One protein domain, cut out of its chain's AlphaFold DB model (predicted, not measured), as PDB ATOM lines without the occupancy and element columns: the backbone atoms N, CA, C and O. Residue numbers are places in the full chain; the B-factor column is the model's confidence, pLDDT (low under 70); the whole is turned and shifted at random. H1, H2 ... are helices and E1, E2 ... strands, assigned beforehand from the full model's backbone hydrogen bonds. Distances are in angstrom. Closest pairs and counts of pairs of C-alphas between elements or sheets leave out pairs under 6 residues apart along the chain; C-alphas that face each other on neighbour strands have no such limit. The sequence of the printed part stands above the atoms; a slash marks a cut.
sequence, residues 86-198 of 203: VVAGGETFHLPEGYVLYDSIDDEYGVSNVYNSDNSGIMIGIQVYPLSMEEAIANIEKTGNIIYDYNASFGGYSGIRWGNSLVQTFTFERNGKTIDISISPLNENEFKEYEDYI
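What this domain is: This is residues 86 to 198 of the 203 residues of the protein "zinc_ribbon_2 domain-containing protein" of bioreactor metagenome (UniProt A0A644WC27). What shape do these coordinates draw? One strongly twisted sheet of six antiparallel strands, E3 to E8, makes the body, with helix H1 over one face near one end of the longest axis and helix H2 off the sheet, beyond the last residue of E8, near the other end. A small hairpin of E1 and E2 packs with E1 on E3 and E4. Which parts are printed, and in what order? The printed part has 113 residues with two named helices and eight named strands, in the order E1 E2 E3 E4 H1 E5 E6 E7 E8 H2; the large sheet runs E3 E4 E8 E7 E6 E5, and the class is mixed, helices and strands. How compact is it? It is compact, with a radius of gyration of the C-alphas of 14.1 A and spans of 41 by 30 by 24 A.

Where its parts are: Where does the printed part begin? E1, residues 86 to 88, begins with C-alpha 86 at (6.028, 24.481, 103.234), and E2 is residues 91 to 94. Which elements come next? After a stretch with no named element, residues 95 to 109, come E3, residues 110 to 112, and E4, residues 122 to 129, 22.4 A from first to last C-alpha. H1, residues 133 to 142, measures 14.2 A and begins with C-alpha 133 at (11.668, 34.535, 84.904). What makes up the rest? E5, residues 146 to 154, measures 17.8 A and bends by 87 degrees at residue 151; E6, residues 157 to 163, measures 17.6 A; E7, residues 168 to 174, measures 19.6 A. E8, residues 177 to 185, measures 26.2 A, and H2, residues 188 to 195, ends with C-alpha 195 at (2.562, 37.601, 119.974).

How they stand to each other: How does the first hairpin sit? E1 and E2 are an antiparallel hairpin, with N 86 and O 93 at 2.8 A; the closest C-alphas of E1 and E3 are those of Ala 88 and Gly 110, 5.3 A apart, while E2 and E3 are apart. How are the strands of the large sheet joined? E3 and E4 form a hairpin with N 111 and O 126 at 3.0 A, and E4 and E8 are antiparallel at 161 degrees, with N 127 and O 180 at 2.9 A. E5 E6 E7 E8 are a meander, each strand the antiparallel neighbour of the one before: N 152 and O 159 are at 2.8 A, N 162 and O 169 at 2.9 A, and N 170 and O 181 at 2.8 A. Where do the helices stand? H1 is on the sheet at a height over the sheet of 8.3 A, making two layers, a helix on one face of a sheet; it lies over E7 only just, with 3 of its 10 C-alphas there, and runs along the strands, at 8 degrees to E7 on the local plane. The closest C-alphas of H1 and E7 are those of Met 133 and Glu 173, 6.4 A apart. H2 is not on the sheet and is apart from H1, and in both helices every O i to N i+4 pair is within hydrogen-bond range.

The domain as a whole: How far does it reach? The two C-alphas farthest apart, those of Glu 134 and Asp 196, are 41.4 A apart. Is the backbone continuous, and which link is long? The printed part has no cut; E2 to E3 is a long link of 15 residues, and outside the named strands residues 100 to 101 pair with residues 114 to 115, antiparallel. Where is confidence low? The mean pLDDT of the printed part is 76.6, and 33 residues are under 70: residues 102 to 123, 186, 188 and 190 to 198.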
ATOM      1  N   VAL A  86       7.140  23.618 103.646       77.94
ATOM      2  CA  VAL A  86       6.028  24.481 103.234       77.94
ATOM      3  C   VAL A  86       5.574  24.053 101.849       77.94
ATOM      4  O   VAL A  86       6.394  23.916 100.944       77.94
ATOM      5  N   VAL A  87       4.271  23.842 101.669       79.19
ATOM      6  CA  VAL A  87       3.686  23.519 100.363       79.19
ATOM      7  C   VAL A  87       2.952  24.747  99.843       79.19
ATOM      8  O   VAL A  87       2.031  25.213 100.495       79.19
ATOM      9  N   ALA A  88       3.353  25.268  98.683       76.56
ATOM     10  CA  ALA A  88       2.717  26.422  98.045       76.56
ATOM     11  C   ALA A  88       2.627  26.200  96.531       76.56
ATOM     12  O   ALA A  88       3.602  25.774  95.907       76.56
ATOM     13  N   GLY A  89       1.461  26.442  95.920       71.56
ATOM     14  CA  GLY A  89       1.276  26.282  94.466       71.56
ATOM     15  C   GLY A  89       1.619  24.879  93.930       71.56
ATOM     16  O   GLY A  89       2.077  24.728  92.788       71.56
ATOM     17  N   GLY A  90       1.454  23.850  94.771       77.56
ATOM     18  CA  GLY A  90       1.792  22.455  94.472       77.56
ATOM     19  C   GLY A  90       3.286  22.112  94.524       77.56
ATOM     20  O   GLY A  90       3.661  21.027  94.087       77.56
ATOM     21  N   GLU A  91       4.139  23.006  95.028       79.00
ATOM     22  CA  GLU A  91       5.576  22.775  95.215       79.00
ATOM     23  C   GLU A  91       5.925  22.706  96.709       79.00
ATOM     24  O   GLU A  91       5.369  23.453  97.512       79.00
ATOM     25  N   THR A  92       6.875  21.840  97.075       81.62
ATOM     26  CA  THR A  92       7.408  21.739  98.446       81.62
ATOM     27  C   THR A  92       8.705  22.532  98.592       81.62
ATOM     28  O   THR A  92       9.644  22.387  97.793       81.62
ATOM     29  N   PHE A  93       8.774  23.334  99.648       77.25
ATOM     30  CA  PHE A  93       9.893  24.190 100.018       77.25
ATOM     31  C   PHE A  93      10.412  23.828 101.396       77.25
ATOM     32  O   PHE A  93       9.642  23.518 102.298       77.25
ATOM     33  N   HIS A  94      11.726  23.907 101.546       80.25
ATOM     34  CA  HIS A  94      12.408  23.696 102.811       80.25
ATOM     35  C   HIS A  94      12.865  25.053 103.326       80.25
ATOM     36  O   HIS A  94      13.667  25.729 102.675       80.25
ATOM     37  N   LEU A  95      12.330  25.475 104.466       76.69
ATOM     38  CA  LEU A  95      12.775  26.706 105.100       76.69
ATOM     39  C   LEU A  95      14.178  26.522 105.700       76.69
ATOM     40  O   LEU A  95      14.511  25.418 106.143       76.69
ATOM     41  N   PRO A  96      15.013  27.581 105.723       72.50
ATOM     42  CA  PRO A  96      16.289  27.533 106.421       72.50
ATOM     43  C   PRO A  96      16.102  27.207 107.906       72.50
ATOM     44  O   PRO A  96      15.044  27.457 108.485       72.50
ATOM     45  N   GLU A  97      17.162  26.712 108.536       75.12
ATOM     46  CA  GLU A  97      17.185  26.516 109.984       75.12
ATOM     47  C   GLU A  97      16.847  27.820 110.726       75.12
ATOM     48  O   GLU A  97      17.228  28.916 110.306       75.12
ATOM     49  N   GLY A  98      16.097  27.684 111.820       74.19
ATOM     50  CA  GLY A  98      15.629  28.795 112.644       74.19
ATOM     51  C   GLY A  98      14.272  29.370 112.234       74.19
ATOM     52  O   GLY A  98      13.667  30.090 113.016       74.19
ATOM     53  N   TYR A  99      13.731  29.041 111.063       74.31
ATOM     54  CA  TYR A  99      12.400  29.517 110.682       74.31
ATOM     55  C   TYR A  99      11.296  28.573 111.164       74.31
ATOM     56  O   TYR A  99      11.433  27.353 111.081       74.31
ATOM     57  N   VAL A 100      10.180  29.138 111.632       70.44
ATOM     58  CA  VAL A 100       9.010  28.385 112.111       70.44
ATOM     59  C   VAL A 100       7.787  28.754 111.272       70.44
ATOM     60  O   VAL A 100       7.499  29.937 111.077       70.44
ATOM     61  N   LEU A 101       7.068  27.743 110.774       72.69
ATOM     62  CA  LEU A 101       5.775  27.915 110.106       72.69
ATOM     63  C   LEU A 101       4.682  27.961 111.173       72.69
ATOM     64  O   LEU A 101       4.554  27.020 111.957       72.69
ATOM     65  N   TYR A 102       3.920  29.051 111.207       65.06
ATOM     66  CA  TYR A 102       2.894  29.236 112.229       65.06
ATOM     67  C   TYR A 102       1.501  28.850 111.744       65.06
ATOM     68  O   TYR A 102       0.770  28.128 112.417       65.06
ATOM     69  N   ASP A 103       1.149  29.332 110.559       61.44
ATOM     70  CA  ASP A 103      -0.112  29.023 109.917       61.44
ATOM     71  C   ASP A 103       0.119  28.989 108.412       61.44
ATOM     72  O   ASP A 103       0.980  29.696 107.888       61.44
ATOM     73  N   SER A 104      -0.634  28.144 107.726       61.50
ATOM     74  CA  SER A 104      -0.674  28.146 106.276       61.50
ATOM     75  C   SER A 104      -2.073  28.545 105.862       61.50
ATOM     76  O   SER A 104      -2.987  27.718 105.855       61.50
ATOM     77  N   ILE A 105      -2.243  29.809 105.486       58.34
ATOM     78  CA  ILE A 105      -3.379  30.168 104.642       58.34
ATOM     79  C   ILE A 105      -3.050  29.585 103.272       58.34
ATOM     80  O   ILE A 105      -2.322  30.202 102.507       58.34
ATOM     81  N   ASP A 106      -3.489  28.350 103.041       61.28
ATOM     82  CA  ASP A 106      -3.412  27.676 101.747       61.28
ATOM     83  C   ASP A 106      -4.514  28.272 100.868       61.28
ATOM     84  O   ASP A 106      -5.669  27.834 100.889       61.28
ATOM     85  N   ASP A 107      -4.185  29.361 100.181       61.22
ATOM     86  CA  ASP A 107      -4.978  29.815  99.049       61.22
ATOM     87  C   ASP A 107      -4.329  29.368  97.733       61.22
ATOM     88  O   ASP A 107      -3.199  28.884  97.688       61.22
ATOM     89  N   GLU A 108      -5.069  29.489  96.629       62.75
ATOM     90  CA  GLU A 108      -4.626  29.048  95.298       62.75
ATOM     91  C   GLU A 108      -3.286  29.681  94.858       62.75
ATOM     92  O   GLU A 108      -2.641  29.175  93.936       62.75
ATOM     93  N   TYR A 109      -2.844  30.761  95.512       55.81
ATOM     94  CA  TYR A 109      -1.742  31.604  95.064       55.81
ATOM     95  C   TYR A 109      -0.572  31.697  96.048       55.81
ATOM     96  O   TYR A 109       0.498  32.163  95.639       55.81
ATOM     97  N   GLY A 110      -0.701  31.222  97.289       59.88
ATOM     98  CA  GLY A 110       0.424  31.240  98.213       59.88
ATOM     99  C   GLY A 110       0.152  30.772  99.634       59.88
ATOM    100  O   GLY A 110      -0.958  30.419 100.007       59.88
ATOM    101  N   VAL A 111       1.226  30.798 100.423       62.91
ATOM    102  CA  VAL A 111       1.211  30.586 101.875       62.91
ATOM    103  C   VAL A 111       1.693  31.865 102.546       62.91
ATOM    104  O   VAL A 111       2.706  32.444 102.139       62.91
ATOM    105  N   SER A 112       0.989  32.296 103.591       59.81
ATOM    106  CA  SER A 112       1.406  33.400 104.459       59.81
ATOM    107  C   SER A 112       1.586  32.916 105.901       59.81
ATOM    108  O   SER A 112       0.698  32.242 106.415       59.81
ATOM    109  N   ASN A 113       2.728  33.303 106.501       60.97
ATOM    110  CA  ASN A 113       3.162  33.209 107.915       60.97
ATOM    111  C   ASN A 113       4.332  32.248 108.210       60.97
ATOM    112  O   ASN A 113       4.165  31.156 108.755       60.97
ATOM    113  N   VAL A 114       5.553  32.734 107.969       60.22
ATOM    114  CA  VAL A 114       6.797  32.140 108.489       60.22
ATOM    115  C   VAL A 114       7.540  33.174 109.326       60.22
ATOM    116  O   VAL A 114       7.768  34.276 108.830       60.22
ATOM    117  N   TYR A 115       7.946  32.802 110.541       63.12
ATOM    118  CA  TYR A 115       8.666  33.651 111.495       63.12
ATOM    119  C   TYR A 115      10.139  33.236 111.621       63.12
ATOM    120  O   TYR A 115      10.491  32.082 111.382       63.12
ATOM    121  N   ASN A 116      11.001  34.187 111.991       60.50
ATOM    122  CA  ASN A 116      12.436  33.997 112.250       60.50
ATOM    123  C   ASN A 116      12.688  33.511 113.699       60.50
ATOM    124  O   ASN A 116      11.944  33.895 114.602       60.50
ATOM    125  N   SER A 117      13.759  32.734 113.913       55.16
ATOM    126  CA  SER A 117      14.186  32.139 115.196       55.16
ATOM    127  C   SER A 117      14.356  33.126 116.338       55.16
ATOM    128  O   SER A 117      14.214  32.751 117.498       55.16
ATOM    129  N   ASP A 118      14.675  34.378 116.022       62.00
ATOM    130  CA  ASP A 118      15.114  35.362 117.009       62.00
ATOM    131  C   ASP A 118      13.954  36.247 117.500       62.00
ATOM    132  O   ASP A 118      14.182  37.317 118.064       62.00
ATOM    133  N   ASN A 119      12.699  35.858 117.233       53.56
ATOM    134  CA  ASN A 119      11.491  36.642 117.526       53.56
ATOM    135  C   ASN A 119      11.498  38.062 116.928       53.56
ATOM    136  O   ASN A 119      10.742  38.930 117.356       53.56
ATOM    137  N   SER A 120      12.306  38.309 115.893       57.03
ATOM    138  CA  SER A 120      12.406  39.615 115.225       57.03
ATOM    139  C   SER A 120      11.209  39.950 114.322       57.03
ATOM    140  O   SER A 120      11.227  40.977 113.647       57.03
ATOM    141  N   GLY A 121      10.157  39.121 114.329       56.59
ATOM    142  CA  GLY A 121       8.895  39.406 113.652       56.59
ATOM    143  C   GLY A 121       9.067  39.596 112.150       56.59
ATOM    144  O   GLY A 121       8.727  40.641 111.612       56.59
ATOM    145  N   ILE A 122       9.642  38.613 111.467       62.81
ATOM    146  CA  ILE A 122       9.686  38.601 110.004       62.81
ATOM    147  C   ILE A 122       8.473  37.822 109.515       62.81
ATOM    148  O   ILE A 122       8.225  36.741 110.032       62.81
ATOM    149  N   MET A 123       7.748  38.354 108.531       67.19
ATOM    150  CA  MET A 123       6.745  37.595 107.787       67.19
ATOM    151  C   MET A 123       7.357  37.145 106.462       67.19
ATOM    152  O   MET A 123       7.862  37.980 105.705       67.19
ATOM    153  N   ILE A 124       7.292  35.841 106.179       71.00
ATOM    154  CA  ILE A 124       7.526  35.315 104.832       71.00
ATOM    155  C   ILE A 124       6.195  34.996 104.157       71.00
ATOM    156  O   ILE A 124       5.401  34.206 104.673       71.00
ATOM    157  N   GLY A 125       5.983  35.597 102.991       75.38
ATOM    158  CA  GLY A 125       4.959  35.182 102.038       75.38
ATOM    159  C   GLY A 125       5.602  34.428 100.880       75.38
ATOM    160  O   GLY A 125       6.579  34.920 100.313       75.38
ATOM    161  N   ILE A 126       5.061  33.258 100.535       77.81
ATOM    162  CA  ILE A 126       5.471  32.495  99.352       77.81
ATOM    163  C   ILE A 126       4.349  32.576  98.328       77.81
ATOM    164  O   ILE A 126       3.242  32.126  98.613       77.81
ATOM    165  N   GLN A 127       4.633  33.120  97.149       80.00
ATOM    166  CA  GLN A 127       3.679  33.192  96.041       80.00
ATOM    167  C   GLN A 127       4.223  32.463  94.823       80.00
ATOM    168  O   GLN A 127       5.414  32.549  94.527       80.00
ATOM    169  N   VAL A 128       3.350  31.744  94.117       78.19
ATOM    170  CA  VAL A 128       3.732  30.957  92.941       78.19
ATOM    171  C   VAL A 128       2.967  31.452  91.724       78.19
ATOM    172  O   VAL A 128       1.740  31.405  91.675       78.19
ATOM    173  N   TYR A 129       3.709  31.889  90.713       80.50
ATOM    174  CA  TYR A 129       3.170  32.443  89.481       80.50
ATOM    175  C   TYR A 129       3.469  31.529  88.288       80.50
ATOM    176  O   TYR A 129       4.604  31.064  88.133       80.50
ATOM    177  N   PRO A 130       2.503  31.321  87.375       82.69
ATOM    178  CA  PRO A 130       2.724  30.618  86.114       82.69
ATOM    179  C   PRO A 130       3.368  31.550  85.067       82.69
ATOM    180  O   PRO A 130       2.885  31.656  83.944       82.69
ATOM    181  N   LEU A 131       4.415  32.278  85.461       84.62
ATOM    182  CA  LEU A 131       5.167  33.214  84.621       84.62
ATOM    183  C   LEU A 131       6.610  32.730  84.480       84.62
ATOM    184  O   LEU A 131       7.152  32.123  85.409       84.62
ATOM    185  N   SER A 132       7.241  33.036  83.348       88.75
ATOM    186  CA  SER A 132       8.685  32.847  83.169       88.75
ATOM    187  C   SER A 132       9.495  33.889  83.952       88.75
ATOM    188  O   SER A 132       9.006  34.983  84.242       88.75
ATOM    189  N   MET A 133      10.766  33.587  84.241       86.75
ATOM    190  CA  MET A 133      11.668  34.535  84.904       86.75
ATOM    191  C   MET A 133      11.837  35.848  84.114       86.75
ATOM    192  O   MET A 133      11.908  36.921  84.706       86.75
ATOM    193  N   GLU A 134      11.864  35.795  82.779       88.62
ATOM    194  CA  GLU A 134      11.971  36.996  81.936       88.62
ATOM    195  C   GLU A 134      10.742  37.909  82.090       88.62
ATOM    196  O   GLU A 134      10.880  39.122  82.259       88.62
ATOM    197  N   GLU A 135       9.540  37.326  82.116       88.44
ATOM    198  CA  GLU A 135       8.293  38.060  82.364       88.44
ATOM    199  C   GLU A 135       8.240  38.629  83.787       88.44
ATOM    200  O   GLU A 135       7.777  39.756  83.985       88.44
ATOM    201  N   ALA A 136       8.736  37.879  84.775       85.44
ATOM    202  CA  ALA A 136       8.823  38.337  86.156       85.44
ATOM    203  C   ALA A 136       9.728  39.574  86.281       85.44
ATOM    204  O   ALA A 136       9.300  40.590  86.831       85.44
ATOM    205  N   ILE A 137      10.931  39.544  85.694       86.00
ATOM    206  CA  ILE A 137      11.861  40.687  85.680       86.00
ATOM    207  C   ILE A 137      11.213  41.906  85.019       86.00
ATOM    208  O   ILE A 137      11.230  42.998  85.591       86.00
ATOM    209  N   ALA A 138      10.581  41.722  83.856       89.44
ATOM    210  CA  ALA A 138       9.906  42.811  83.157       89.44
ATOM    211  C   ALA A 138       8.790  43.448  84.011       89.44
ATOM    212  O   ALA A 138       8.615  44.671  84.010       89.44
ATOM    213  N   ASN A 139       8.048  42.641  84.779       86.94
ATOM    214  CA  ASN A 139       7.028  43.136  85.707       86.94
ATOM    215  C   ASN A 139       7.637  43.900  86.896       86.94
ATOM    216  O   ASN A 139       7.125  44.962  87.268       86.94
ATOM    217  N   ILE A 140       8.741  43.412  87.467       86.88
ATOM    218  CA  ILE A 140       9.459  44.077  88.567       86.88
ATOM    219  C   ILE A 140       9.943  45.464  88.123       86.88
ATOM    220  O   ILE A 140       9.658  46.462  88.785       86.88
ATOM    221  N   GLU A 141      10.588  45.558  86.961       86.44
ATOM    222  CA  GLU A 141      11.078  46.831  86.420       86.44
ATOM    223  C   GLU A 141       9.931  47.815  86.139       86.44
ATOM    224  O   GLU A 141      10.021  49.004  86.454       86.44
ATOM    225  N   LYS A 142       8.803  47.318  85.615       90.19
ATOM    226  CA  LYS A 142       7.618  48.134  85.315       90.19
ATOM    227  C   LYS A 142       6.950  48.716  86.565       90.19
ATOM    228  O   LYS A 142       6.361  49.793  86.490       90.19
ATOM    229  N   THR A 143       7.013  48.015  87.696       85.75
ATOM    230  CA  THR A 143       6.419  48.471  88.967       85.75
ATOM    231  C   THR A 143       7.276  49.507  89.697       85.75
ATOM    232  O   THR A 143       6.818  50.089  90.679       85.75
ATOM    233  N   GLY A 144       8.490  49.788  89.209       84.81
ATOM    234  CA  GLY A 144       9.408  50.743  89.828       84.81
ATOM    235  C   GLY A 144      10.095  50.206  91.085       84.81
ATOM    236  O   GLY A 144      10.662  50.990  91.848       84.81
ATOM    237  N   ASN A 145      10.047  48.891  91.312       87.81
ATOM    238  CA  ASN A 145      10.810  48.254  92.375       87.81
ATOM    239  C   ASN A 145      12.305  48.246  92.042       87.81
ATOM    240  O   ASN A 145      12.709  48.194  90.880       87.81
ATOM    241  N   ILE A 146      13.138  48.290  93.081       87.50
ATOM    242  CA  ILE A 146      14.591  48.288  92.920       87.50
ATOM    243  C   ILE A 146      15.066  46.841  92.918       87.50
ATOM    244  O   ILE A 146      14.807  46.109  93.872       87.50
ATOM    245  N   ILE A 147      15.792  46.441  91.875       88.75
ATOM    246  CA  ILE A 147      16.540  45.182  91.867       88.75
ATOM    247  C   ILE A 147      17.877  45.430  92.565       88.75
ATOM    248  O   ILE A 147      18.665  46.276  92.144       88.75
ATOM    249  N   TYR A 148      18.110  44.711  93.658       84.94
ATOM    250  CA  TYR A 148      19.314  44.843  94.474       84.94
ATOM    251  C   TYR A 148      20.419  43.893  94.016       84.94
ATOM    252  O   TYR A 148      21.590  44.266  94.041       84.94
ATOM    253  N   ASP A 149      20.055  42.671  93.620       87.44
ATOM    254  CA  ASP A 149      21.002  41.621  93.247       87.44
ATOM    255  C   ASP A 149      20.334  40.598  92.315       87.44
ATOM    256  O   ASP A 149      19.248  40.114  92.615       87.44
ATOM    257  N   TYR A 150      20.982  40.250  91.202       89.12
ATOM    258  CA  TYR A 150      20.499  39.231  90.258       89.12
ATOM    259  C   TYR A 150      20.970  37.807  90.598       89.12
ATOM    260  O   TYR A 150      20.529  36.861  89.954       89.12
ATOM    261  N   ASN A 151      21.877  37.652  91.569       87.81
ATOM    262  CA  ASN A 151      22.433  36.368  92.006       87.81
ATOM    263  C   ASN A 151      22.264  36.168  93.520       87.81
ATOM    264  O   ASN A 151      23.146  35.629  94.196       87.81
ATOM    265  N   ALA A 152      21.136  36.616  94.057       86.19
ATOM    266  CA  ALA A 152      20.811  36.437  95.459       86.19
ATOM    267  C   ALA A 152      20.539  34.963  95.775       86.19
ATOM    268  O   ALA A 152      20.079  34.205  94.919       86.19
ATOM    269  N   SER A 153      20.768  34.566  97.027       81.38
ATOM    270  CA  SER A 153      20.374  33.250  97.515       81.38
ATOM    271  C   SER A 153      19.599  33.326  98.824       81.38
ATOM    272  O   SER A 153      19.884  34.148  99.696       81.38
ATOM    273  N   PHE A 154      18.600  32.457  98.954       79.25
ATOM    274  CA  PHE A 154      17.790  32.300 100.157       79.25
ATOM    275  C   PHE A 154      17.466  30.818 100.336       79.25
ATOM    276  O   PHE A 154      16.958  30.194  99.413       79.25
ATOM    277  N   GLY A 155      17.800  30.226 101.486       72.44
ATOM    278  CA  GLY A 155      17.487  28.815 101.769       72.44
ATOM    279  C   GLY A 155      18.024  27.803 100.752       72.44
ATOM    280  O   GLY A 155      17.406  26.770 100.531       72.44
ATOM    281  N   GLY A 156      19.152  28.100 100.098       78.88
ATOM    282  CA  GLY A 156      19.722  27.248  99.047       78.88
ATOM    283  C   GLY A 156      19.107  27.440  97.654       78.88
ATOM    284  O   GLY A 156      19.589  26.837  96.699       78.88
ATOM    285  N   TYR A 157      18.100  28.304  97.515       82.25
ATOM    286  CA  TYR A 157      17.559  28.741  96.230       82.25
ATOM    287  C   TYR A 157      18.332  29.962  95.732       82.25
ATOM    288  O   TYR A 157      18.675  30.833  96.530       82.25
ATOM    289  N   SER A 158      18.595  30.031  94.426       84.62
ATOM    290  CA  SER A 158      19.277  31.161  93.785       84.62
ATOM    291  C   SER A 158      18.325  31.894  92.849       84.62
ATOM    292  O   SER A 158      17.593  31.258  92.093       84.62
ATOM    293  N   GLY A 159      18.363  33.221  92.874       89.19
ATOM    294  CA  GLY A 159      17.476  34.058  92.079       89.19
ATOM    295  C   GLY A 159      17.783  35.543  92.221       89.19
ATOM    296  O   GLY A 159      18.928  35.945  92.419       89.19
ATOM    297  N   ILE A 160      16.748  36.365  92.122       89.94
ATOM    298  CA  ILE A 160      16.847  37.821  92.092       89.94
ATOM    299  C   ILE A 160      16.268  38.380  93.380       89.94
ATOM    300  O   ILE A 160      15.169  38.016  93.785       89.94
ATOM    301  N   ARG A 161      16.986  39.305  94.008       91.00
ATOM    302  CA  ARG A 161      16.496  40.083  95.138       91.00
ATOM    303  C   ARG A 161      16.072  41.463  94.666       91.00
ATOM    304  O   ARG A 161      16.875  42.213  94.107       91.00
ATOM    305  N   TRP A 162      14.838  41.827  94.965       91.88
ATOM    306  CA  TRP A 162      14.260  43.125  94.643       91.88
ATOM    307  C   TRP A 162      13.343  43.608  95.764       91.88
ATOM    308  O   TRP A 162      13.140  42.917  96.758       91.88
ATOM    309  N   GLY A 163      12.829  44.826  95.646       88.81
ATOM    310  CA  GLY A 163      11.822  45.346  96.561       88.81
ATOM    311  C   GLY A 163      11.969  46.836  96.808       88.81
ATOM    312  O   GLY A 163      12.400  47.599  95.939       88.81
ATOM    313  N   ASN A 164      11.599  47.245  98.015       85.62
ATOM    314  CA  ASN A 164      11.645  48.625  98.472       85.62
ATOM    315  C   ASN A 164      12.179  48.702  99.917       85.62
ATOM    316  O   ASN A 164      12.722  47.737 100.458       85.62
ATOM    317  N   SER A 165      12.062  49.872 100.552       80.00
ATOM    318  CA  SER A 165      12.572  50.099 101.912       80.00
ATOM    319  C   SER A 165      11.841  49.310 103.003       80.00
ATOM    320  O   SER A 165      12.341  49.246 104.120       80.00
ATOM    321  N   LEU A 166      10.655  48.776 102.709       78.12
ATOM    322  CA  LEU A 166       9.805  48.060 103.660       78.12
ATOM    323  C   LEU A 166       9.780  46.558 103.383       78.12
ATOM    324  O   LEU A 166       9.762  45.780 104.324       78.12
ATOM    325  N   VAL A 167       9.790  46.145 102.116       82.94
ATOM    326  CA  VAL A 167       9.655  44.734 101.729       82.94
ATOM    327  C   VAL A 167      10.797  44.333 100.813       82.94
ATOM    328  O   VAL A 167      11.137  45.052  99.872       82.94
ATOM    329  N   GLN A 168      11.385  43.177 101.098       87.06
ATOM    330  CA  GLN A 168      12.435  42.562 100.300       87.06
ATOM    331  C   GLN A 168      11.912  41.243  99.745       87.06
ATOM    332  O   GLN A 168      11.523  40.374 100.514       87.06
ATOM    333  N   THR A 169      11.929  41.075  98.431       89.25
ATOM    334  CA  THR A 169      11.424  39.883  97.752       89.25
ATOM    335  C   THR A 169      12.558  39.167  97.034       89.25
ATOM    336  O   THR A 169      13.392  39.789  96.375       89.25
ATOM    337  N   PHE A 170      12.598  37.848  97.189       89.25
ATOM    338  CA  PHE A 170      13.496  36.944  96.488       89.25
ATOM    339  C   PHE A 170      12.687  36.139  95.480       89.25
ATOM    340  O   PHE A 170      11.815  35.368  95.870       89.25
ATOM    341  N   THR A 171      12.997  36.302  94.200       88.81
ATOM    342  CA  THR A 171      12.322  35.624  93.095       88.81
ATOM    343  C   THR A 171      13.237  34.590  92.472       88.81
ATOM    344  O   THR A 171      14.347  34.918  92.055       88.81
ATOM    345  N   PHE A 172      12.781  33.348  92.366       88.12
ATOM    346  CA  PHE A 172      13.513  32.271  91.698       88.12
ATOM    347  C   PHE A 172      12.579  31.391  90.868       88.12
ATOM    348  O   PHE A 172      11.364  31.397  91.051       88.12
ATOM    349  N   GLU A 173      13.150  30.637  89.929       86.56
ATOM    350  CA  GLU A 173      12.395  29.735  89.061       86.56
ATOM    351  C   GLU A 173      12.574  28.281  89.509       86.56
ATOM    352  O   GLU A 173      13.683  27.834  89.816       86.56
ATOM    353  N   ARG A 174      11.481  27.516  89.511       83.19
ATOM    354  CA  ARG A 174      11.501  26.068  89.723       83.19
ATOM    355  C   ARG A 174      10.397  25.424  88.902       83.19
ATOM    356  O   ARG A 174       9.256  25.866  88.946       83.19
ATOM    357  N   ASN A 175      10.726  24.366  88.161       85.00
ATOM    358  CA  ASN A 175       9.758  23.615  87.352       85.00
ATOM    359  C   ASN A 175       8.945  24.495  86.371       85.00
ATOM    360  O   ASN A 175       7.780  24.210  86.104       85.00
ATOM    361  N   GLY A 176       9.549  25.569  85.842       81.62
ATOM    362  CA  GLY A 176       8.884  26.518  84.939       81.62
ATOM    363  C   GLY A 176       7.870  27.445  85.620       81.62
ATOM    364  O   GLY A 176       7.060  28.062  84.932       81.62
ATOM    365  N   LYS A 177       7.885  27.523  86.955       81.12
ATOM    366  CA  LYS A 177       7.097  28.463  87.755       81.12
ATOM    367  C   LYS A 177       8.025  29.471  88.418       81.12
ATOM    368  O   LYS A 177       9.118  29.108  88.861       81.12
ATOM    369  N   THR A 178       7.554  30.705  88.538       84.62
ATOM    370  CA  THR A 178       8.229  31.749  89.310       84.62
ATOM    371  C   THR A 178       7.720  31.723  90.743       84.62
ATOM    372  O   THR A 178       6.513  31.636  90.970       84.62
ATOM    373  N   ILE A 179       8.634  31.777  91.705       82.06
ATOM    374  CA  ILE A 179       8.336  31.753  93.133       82.06
ATOM    375  C   ILE A 179       8.913  33.002  93.774       82.06
ATOM    376  O   ILE A 179      10.113  33.252  93.657       82.06
ATOM    377  N   ASP A 180       8.059  33.725  94.488       86.50
ATOM    378  CA  ASP A 180       8.424  34.915  95.243       86.50
ATOM    379  C   ASP A 180       8.397  34.606  96.735       86.50
ATOM    380  O   ASP A 180       7.371  34.202  97.276       86.50
ATOM    381  N   ILE A 181       9.523  34.837  97.404       85.38
ATOM    382  CA  ILE A 181       9.661  34.826  98.861       85.38
ATOM    383  C   ILE A 181       9.784  36.279  99.307       85.38
ATOM    384  O   ILE A 181      10.842  36.892  99.160       85.38
ATOM    385  N   SER A 182       8.701  36.842  99.831       85.06
ATOM    386  CA  SER A 182       8.680  38.218 100.337       85.06
ATOM    387  C   SER A 182       8.932  38.242 101.834       85.06
ATOM    388  O   SER A 182       8.278  37.520 102.570       85.06
ATOM    389  N   ILE A 183       9.862  39.086 102.262       82.94
ATOM    390  CA  ILE A 183      10.298  39.292 103.637       82.94
ATOM    391  C   ILE A 183       9.921  40.721 104.026       82.94
ATOM    392  O   ILE A 183      10.457  41.684 103.464       82.94
ATOM    393  N   SER A 184       9.022  40.865 104.995       80.12
ATOM    394  CA  SER A 184       8.672  42.159 105.587       80.12
ATOM    395  C   SER A 184       8.922  42.155 107.099       80.12
ATOM    396  O   SER A 184       8.626  41.158 107.765       80.12
ATOM    397  N   PRO A 185       9.467  43.249 107.663       73.56
ATOM    398  CA  PRO A 185       9.469  43.443 109.101       73.56
ATOM    399  C   PRO A 185       8.032  43.704 109.554       73.56
ATOM    400  O   PRO A 185       7.343  44.549 108.979       73.56
ATOM    401  N   LEU A 186       7.589  43.001 110.590       67.88
ATOM    402  CA  LEU A 186       6.347  43.321 111.280       67.88
ATOM    403  C   LEU A 186       6.548  44.619 112.061       67.88
ATOM    404  O   LEU A 186       7.561  44.810 112.741       67.88
ATOM    405  N   ASN A 187       5.581  45.526 111.981       73.06
ATOM    406  CA  ASN A 187       5.555  46.656 112.902       73.06
ATOM    407  C   ASN A 187       5.100  46.199 114.306       73.06
ATOM    408  O   ASN A 187       4.543  45.117 114.466       73.06
ATOM    409  N   GLU A 188       5.319  47.018 115.341       67.38
ATOM    410  CA  GLU A 188       5.022  46.640 116.738       67.38
ATOM    411  C   GLU A 188       3.548  46.248 116.969       67.38
ATOM    412  O   GLU A 188       3.254  45.425 117.832       67.38
ATOM    413  N   ASN A 189       2.616  46.822 116.202       71.44
ATOM    414  CA  ASN A 189       1.194  46.505 116.329       71.44
ATOM    415  C   ASN A 189       0.854  45.167 115.662       71.44
ATOM    416  O   ASN A 189       0.116  44.384 116.249       71.44
ATOM    417  N   GLU A 190       1.420  44.894 114.484       67.81
ATOM    418  CA  GLU A 190       1.287  43.592 113.813       67.81
ATOM    419  C   GLU A 190       1.941  42.494 114.652       67.81
ATOM    420  O   GLU A 190       1.356  41.440 114.860       67.81
ATOM    421  N   PHE A 191       3.120  42.757 115.221       66.56
ATOM    422  CA  PHE A 191       3.787  41.805 116.102       66.56
ATOM    423  C   PHE A 191       2.911  41.423 117.303       66.56
ATOM    424  O   PHE A 191       2.790  40.242 117.601       66.56
ATOM    425  N   LYS A 192       2.253  42.396 117.951       69.25
ATOM    426  CA  LYS A 192       1.337  42.148 119.082       69.25
ATOM    427  C   LYS A 192       0.120  41.305 118.707       69.25
ATOM    428  O   LYS A 192      -0.353  40.545 119.542       69.25
ATOM    429  N   GLU A 193      -0.385  41.424 117.480       68.88
ATOM    430  CA  GLU A 193      -1.482  40.576 116.991       68.88
ATOM    431  C   GLU A 193      -1.062  39.101 116.907       68.88
ATOM    432  O   GLU A 193      -1.870  38.211 117.163       68.88
ATOM    433  N   TYR A 194       0.221  38.851 116.633       66.38
ATOM    434  CA  TYR A 194       0.796  37.513 116.520       66.38
ATOM    435  C   TYR A 194       1.587  37.062 117.765       66.38
ATOM    436  O   TYR A 194       2.080  35.940 117.803       66.38
ATOM    437  N   GLU A 195       1.708  37.887 118.808       67.81
ATOM    438  CA  GLU A 195       2.562  37.601 119.974       67.81
ATOM    439  C   GLU A 195       2.077  36.376 120.765       67.81
ATOM    440  O   GLU A 195       2.884  35.545 121.178       67.81
ATOM    441  N   ASP A 196       0.759  36.211 120.902       66.19
ATOM    442  CA  ASP A 196       0.140  35.050 121.564       66.19
ATOM    443  C   ASP A 196       0.299  33.741 120.769       66.19
ATOM    444  O   ASP A 196       0.081  32.646 121.293       66.19
ATOM    445  N   TYR A 197       0.673  33.867 119.499       59.34
ATOM    446  CA  TYR A 197       0.830  32.785 118.543       59.34
ATOM    447  C   TYR A 197       2.308  32.335 118.474       59.34
ATOM    448  O   TYR A 197       2.597  31.164 118.257       59.34
ATOM    449  N   ILE A 198       3.279  33.205 118.769       60.34
ATOM    450  CA  ILE A 198       4.702  32.829 118.788       60.34
ATOM    451  C   ILE A 198       4.976  31.848 119.949       60.34
ATOM    452  O   ILE A 198       4.720  32.180 121.114       60.34
TER     453      ILE A 198